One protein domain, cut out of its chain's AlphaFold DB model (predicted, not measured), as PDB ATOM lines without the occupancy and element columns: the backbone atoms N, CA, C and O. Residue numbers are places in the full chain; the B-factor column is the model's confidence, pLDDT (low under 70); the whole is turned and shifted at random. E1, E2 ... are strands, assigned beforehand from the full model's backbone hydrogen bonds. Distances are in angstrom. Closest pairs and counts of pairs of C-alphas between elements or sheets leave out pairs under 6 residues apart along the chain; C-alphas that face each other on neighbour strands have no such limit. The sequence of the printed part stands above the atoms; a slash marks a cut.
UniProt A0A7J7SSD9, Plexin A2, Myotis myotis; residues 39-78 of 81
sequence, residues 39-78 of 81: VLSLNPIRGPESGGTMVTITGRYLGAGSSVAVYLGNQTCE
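This is residues 39 to 78 of the 81 residues of the protein "Plexin A2" of Myotis myotis (UniProt A0A7J7SSD9). Two small two-stranded hairpins, E1 with E2 and E3 with E4, lie on opposite sides of an open middle and stay apart from each other, like two sides of a loose frame. A wide loop, residues 44 to 55, reaches to one end of the long axis at Pro 48, and the link from E2 to E3 swings out to the other end at Gly 65. The printed part has 40 residues, with no named helix and four named strands in the order E1, E2, E3, E4, in two antiparallel sheets, E1 - E2 and E3 - E4. The class is all strand, though under half of the residues, 16 of 40, are in named elements. The whole is only just loose, close to compact, with a radius of gyration of the C-alphas of 11.1 A, and elongated, spanning 31 by 18 by 15 A.

Find C-alpha 39 at (-21.974, 20.577, -52.109), where E1 begins; it covers residues 39 to 43 and is 11.7 A long from first to last C-alpha. After residues 44 to 55, which hold no named element, look for E2, residues 56 to 60, from C-alpha 56 at (-27.278, 12.026, -48.191), 13.2 A long. E3 is residues 70 to 72, 6.9 A long, and E4 is residues 75 to 77, 6.5 A long, ending at C-alpha 77, (-28.231, 17.883, -38.302).

Start at E1 and E2, a hairpin of antiparallel neighbours with 163 degrees between their directions. The C-alphas of Val 39 and Gly 59 face each other at 4.2 A, and those of Asn 43 and Thr 56 at 5.1 A. Look here for N 40 and O 58, 2.8 A apart, and N 56 and O 43, also 2.8 A, both within hydrogen-bond range. Farther along, E3 and E4 form the second hairpin, antiparallel at 132 degrees. The C-alphas of Tyr 71 and Thr 76 face each other at 4.8 A, and N 77 and O 70 are within hydrogen-bond range at 2.9 A. Both E1 and E2 are apart from both E3 and E4.

The two C-alphas farthest apart are those of Pro 48 and Gly 65, 31.1 A, while those of Val 39 and Glu 78, the first and last printed, are 17.4 A apart. The link from E1 to E2 is long, with 12 residues; that from E2 to E3 is short, with 9; that from E3 to E4 is tight, with 2. Residues 63 to 68 and 71 to 76 stand free. The printed part has no cut, its mean pLDDT is 95.9, and no printed residue is under 70.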
ATOM      1  N   VAL A  39     -20.758  21.399 -52.046       97.19
ATOM      2  CA  VAL A  39     -21.974  20.577 -52.109       97.19
ATOM      3  C   VAL A  39     -22.579  20.658 -53.512       97.19
ATOM      4  O   VAL A  39     -22.643  21.736 -54.097       97.19
ATOM      5  N   LEU A  40     -23.011  19.517 -54.052       97.50
ATOM      6  CA  LEU A  40     -23.640  19.405 -55.370       97.50
ATOM      7  C   LEU A  40     -25.131  19.080 -55.263       97.50
ATOM      8  O   LEU A  40     -25.946  19.694 -55.945       97.50
ATOM      9  N   SER A  41     -25.486  18.095 -54.443       97.81
ATOM     10  CA  SER A  41     -26.869  17.648 -54.310       97.81
ATOM     11  C   SER A  41     -27.153  17.076 -52.928       97.81
ATOM     12  O   SER A  41     -26.248  16.722 -52.169       97.81
ATOM     13  N   LEU A  42     -28.442  17.003 -52.617       96.94
ATOM     14  CA  LEU A  42     -28.977  16.520 -51.357       96.94
ATOM     15  C   LEU A  42     -30.134  15.563 -51.662       96.94
ATOM     16  O   LEU A  42     -30.982  15.873 -52.497       96.94
ATOM     17  N   ASN A  43     -30.169  14.401 -51.010       97.06
ATOM     18  CA  ASN A  43     -31.225  13.408 -51.188       97.06
ATOM     19  C   ASN A  43     -31.605  12.755 -49.845       97.06
ATOM     20  O   ASN A  43     -30.714  12.220 -49.188       97.06
ATOM     21  N   PRO A  44     -32.890  12.729 -49.448       97.31
ATOM     22  CA  PRO A  44     -34.041  13.309 -50.145       97.31
ATOM     23  C   PRO A  44     -34.109  14.836 -49.989       97.31
ATOM     24  O   PRO A  44     -33.747  15.376 -48.952       97.31
ATOM     25  N   ILE A  45     -34.637  15.540 -51.000       96.75
ATOM     26  CA  ILE A  45     -34.792  17.014 -50.979       96.75
ATOM     27  C   ILE A  45     -35.928  17.516 -50.069       96.75
ATOM     28  O   ILE A  45     -36.124  18.721 -49.931       96.75
ATOM     29  N   ARG A  46     -36.726  16.604 -49.508       96.06
ATOM     30  CA  ARG A  46     -37.872  16.888 -48.638       96.06
ATOM     31  C   ARG A  46     -37.991  15.803 -47.573       96.06
ATOM     32  O   ARG A  46     -37.656  14.650 -47.833       96.06
ATOM     33  N   GLY A  47     -38.534  16.179 -46.423       96.31
ATOM     34  CA  GLY A  47     -38.854  15.291 -45.310       96.31
ATOM     35  C   GLY A  47     -39.963  15.891 -44.437       96.31
ATOM     36  O   GLY A  47     -40.350  17.043 -44.663       96.31
ATOM     37  N   PRO A  48     -40.512  15.125 -43.483       97.81
ATOM     38  CA  PRO A  48     -41.464  15.632 -42.501       97.81
ATOM     39  C   PRO A  48     -40.860  16.744 -41.635       97.81
ATOM     40  O   PRO A  48     -39.678  16.714 -41.299       97.81
ATOM     41  N   GLU A  49     -41.707  17.684 -41.208       95.56
ATOM     42  CA  GLU A  49     -41.328  18.778 -40.299       95.56
ATOM     43  C   GLU A  49     -40.760  18.264 -38.969       95.56
ATOM     44  O   GLU A  49     -39.851  18.865 -38.404       95.56
ATOM     45  N   SER A  50     -41.232  17.103 -38.505       96.50
ATOM     46  CA  SER A  50     -40.739  16.453 -37.288       96.50
ATOM     47  C   SER A  50     -39.266  16.015 -37.356       96.50
ATOM     48  O   SER A  50     -38.700  15.668 -36.322       96.50
ATOM     49  N   GLY A  51     -38.632  16.017 -38.535       96.19
ATOM     50  CA  GLY A  51     -37.226  15.644 -38.706       96.19
ATOM     51  C   GLY A  51     -36.996  14.134 -38.828       96.19
ATOM     52  O   GLY A  51     -37.821  13.407 -39.377       96.19
ATOM     53  N   GLY A  52     -35.820  13.662 -38.398       95.38
ATOM     54  CA  GLY A  52     -35.438  12.240 -38.451       95.38
ATOM     55  C   GLY A  52     -35.206  11.679 -39.861       95.38
ATOM     56  O   GLY A  52     -35.069  10.473 -40.042       95.38
ATOM     57  N   THR A  53     -35.171  12.542 -40.880       95.75
ATOM     58  CA  THR A  53     -34.922  12.119 -42.260       95.75
ATOM     59  C   THR A  53     -33.430  11.915 -42.471       95.75
ATOM     60  O   THR A  53     -32.660  12.869 -42.380       95.75
ATOM     61  N   MET A  54     -33.022  10.688 -42.793       96.50
ATOM     62  CA  MET A  54     -31.645  10.413 -43.195       96.50
ATOM     63  C   MET A  54     -31.365  11.090 -44.537       96.50
ATOM     64  O   MET A  54     -32.001  10.780 -45.546       96.50
ATOM     65  N   VAL A  55     -30.417  12.022 -44.538       96.38
ATOM     66  CA  VAL A  55     -30.066  12.822 -45.710       96.38
ATOM     67  C   VAL A  55     -28.670  12.454 -46.190       96.38
ATOM     68  O   VAL A  55     -27.717  12.406 -45.423       96.38
ATOM     69  N   THR A  56     -28.545  12.229 -47.491       96.94
ATOM     70  CA  THR A  56     -27.278  12.026 -48.191       96.94
ATOM     71  C   THR A  56     -26.895  13.306 -48.924       96.94
ATOM     72  O   THR A  56     -27.633  13.775 -49.793       96.94
ATOM     73  N   ILE A  57     -25.727  13.860 -48.599       96.81
ATOM     74  CA  ILE A  57     -25.151  15.026 -49.277       96.81
ATOM     75  C   ILE A  57     -24.058  14.537 -50.225       96.81
ATOM     76  O   ILE A  57     -23.100  13.893 -49.804       96.81
ATOM     77  N   THR A  58     -24.185  14.855 -51.511       97.62
ATOM     78  CA  THR A  58     -23.165  14.555 -52.524       97.62
ATOM     79  C   THR A  58     -22.429  15.831 -52.896       97.62
ATOM     80  O   THR A  58     -23.034  16.893 -53.055       97.62
ATOM     81  N   GLY A  59     -21.113  15.745 -53.060       97.25
ATOM     82  CA  GLY A  59     -20.273  16.898 -53.356       97.25
ATOM     83  C   GLY A  59     -18.821  16.514 -53.605       97.25
ATOM     84  O   GLY A  59     -18.498  15.351 -53.840       97.25
ATOM     85  N   ARG A  60     -17.934  17.506 -53.551       97.12
ATOM     86  CA  ARG A  60     -16.484  17.341 -53.695       97.12
ATOM     87  C   ARG A  60     -15.801  17.738 -52.396       97.12
ATOM     88  O   ARG A  60     -16.193  18.721 -51.773       97.12
ATOM     89  N   TYR A  61     -14.774  16.979 -52.019       96.69
ATOM     90  CA  TYR A  61     -13.918  17.248 -50.857       96.69
ATOM     91  C   TYR A  61     -14.660  17.410 -49.515       96.69
ATOM     92  O   TYR A  61     -14.161  18.083 -48.620       96.69
ATOM     93  N   LEU A  62     -15.835  16.793 -49.349       95.69
ATOM     94  CA  LEU A  62     -16.652  16.941 -48.132       95.69
ATOM     95  C   LEU A  62     -16.005  16.335 -46.873       95.69
ATOM     96  O   LEU A  62     -16.372  16.709 -45.768       95.69
ATOM     97  N   GLY A  63     -15.028  15.437 -47.038       93.81
ATOM     98  CA  GLY A  63     -14.229  14.881 -45.939       93.81
ATOM     99  C   GLY A  63     -12.977  15.694 -45.585       93.81
ATOM    100  O   GLY A  63     -12.097  15.176 -44.905       93.81
ATOM    101  N   ALA A  64     -12.823  16.919 -46.100       95.31
ATOM    102  CA  ALA A  64     -11.675  17.759 -45.776       95.31
ATOM    103  C   ALA A  64     -11.780  18.345 -44.357       95.31
ATOM    104  O   ALA A  64     -12.852  18.756 -43.919       95.31
ATOM    105  N   GLY A  65     -10.641  18.470 -43.675       94.06
ATOM    106  CA  GLY A  65     -10.576  19.014 -42.317       94.06
ATOM    107  C   GLY A  65     -10.785  17.948 -41.240       94.06
ATOM    108  O   GLY A  65     -10.521  16.772 -41.468       94.06
ATOM    109  N   SER A  66     -11.184  18.381 -40.043       94.38
ATOM    110  CA  SER A  66     -11.299  17.504 -38.863       94.38
ATOM    111  C   SER A  66     -12.711  17.423 -38.290       94.38
ATOM    112  O   SER A  66     -13.088  16.379 -37.773       94.38
ATOM    113  N   SER A  67     -13.486  18.506 -38.382       94.69
ATOM    114  CA  SER A  67     -14.830  18.593 -37.809       94.69
ATOM    115  C   SER A  67     -15.836  18.959 -38.888       94.69
ATOM    116  O   SER A  67     -15.560  19.817 -39.728       94.69
ATOM    117  N   VAL A  68     -17.014  18.343 -38.826       94.88
ATOM    118  CA  VAL A  68     -18.127  18.583 -39.746       94.88
ATOM    119  C   VAL A  68     -19.346  19.003 -38.935       94.88
ATOM    120  O   VAL A  68     -19.676  18.378 -37.931       94.88
ATOM    121  N   ALA A  69     -20.019  20.060 -39.380       95.31
ATOM    122  CA  ALA A  69     -21.313  20.480 -38.862       95.31
ATOM    123  C   ALA A  69     -22.229  20.780 -40.049       95.31
ATOM    124  O   ALA A  69     -21.869  21.549 -40.941       95.31
ATOM    125  N   VAL A  70     -23.398  20.144 -40.071       95.75
ATOM    126  CA  VAL A  70     -24.390  20.298 -41.140       95.75
ATOM    127  C   VAL A  70     -25.563  21.104 -40.600       95.75
ATOM    128  O   VAL A  70     -26.079  20.800 -39.525       95.75
ATOM    129  N   TYR A  71     -25.994  22.114 -41.357       95.50
ATOM    130  CA  TYR A  71     -27.087  23.004 -40.980       95.50
ATOM    131  C   TYR A  71     -28.206  22.959 -42.021       95.50
ATOM    132  O   TYR A  71     -27.956  23.133 -43.214       95.50
ATOM    133  N   LEU A  72     -29.442  22.753 -41.563       94.19
ATOM    134  CA  LEU A  72     -30.657  22.931 -42.357       94.19
ATOM    135  C   LEU A  72     -31.440  24.094 -41.735       94.19
ATOM    136  O   LEU A  72     -32.019  23.968 -40.655       94.19
ATOM    137  N   GLY A  73     -31.395  25.261 -42.380       92.44
ATOM    138  CA  GLY A  73     -31.825  26.512 -41.748       92.44
ATOM    139  C   GLY A  73     -30.937  26.843 -40.543       92.44
ATOM    140  O   GLY A  73     -29.715  26.841 -40.662       92.44
ATOM    141  N   ASN A  74     -31.546  27.085 -39.379       93.94
ATOM    142  CA  ASN A  74     -30.832  27.372 -38.124       93.94
ATOM    143  C   ASN A  74     -30.668  26.139 -37.213       93.94
ATOM    144  O   ASN A  74     -30.332  26.292 -36.042       93.94
ATOM    145  N   GLN A  75     -30.942  24.932 -37.715       94.38
ATOM    146  CA  GLN A  75     -30.870  23.693 -36.937       94.38
ATOM    147  C   GLN A  75     -29.667  22.850 -37.359       94.38
ATOM    148  O   GLN A  75     -29.365  22.733 -38.550       94.38
ATOM    149  N   THR A  76     -28.996  22.247 -36.379       96.19
ATOM    150  CA  THR A  76     -27.918  21.280 -36.610       96.19
ATOM    151  C   THR A  76     -28.496  19.916 -36.960       96.19
ATOM    152  O   THR A  76     -29.389  19.427 -36.271       96.19
ATOM    153  N   CYS A  77     -27.956  19.279 -37.994       95.50
ATOM    154  CA  CYS A  77     -28.231  17.883 -38.302       95.50
ATOM    155  C   CYS A  77     -27.263  16.984 -37.531       95.50
ATOM    156  O   CYS A  77     -26.068  17.278 -37.452       95.50
ATOM    157  N   GLU A  78     -27.769  15.870 -37.007       95.75
ATOM    158  CA  GLU A  78     -26.914  14.820 -36.464       95.75
ATOM    159  C   GLU A  78     -26.095  14.203 -37.602       95.75
ATOM    160  O   GLU A  78     -26.637  13.820 -38.644       95.75
TER     161      GLU A  78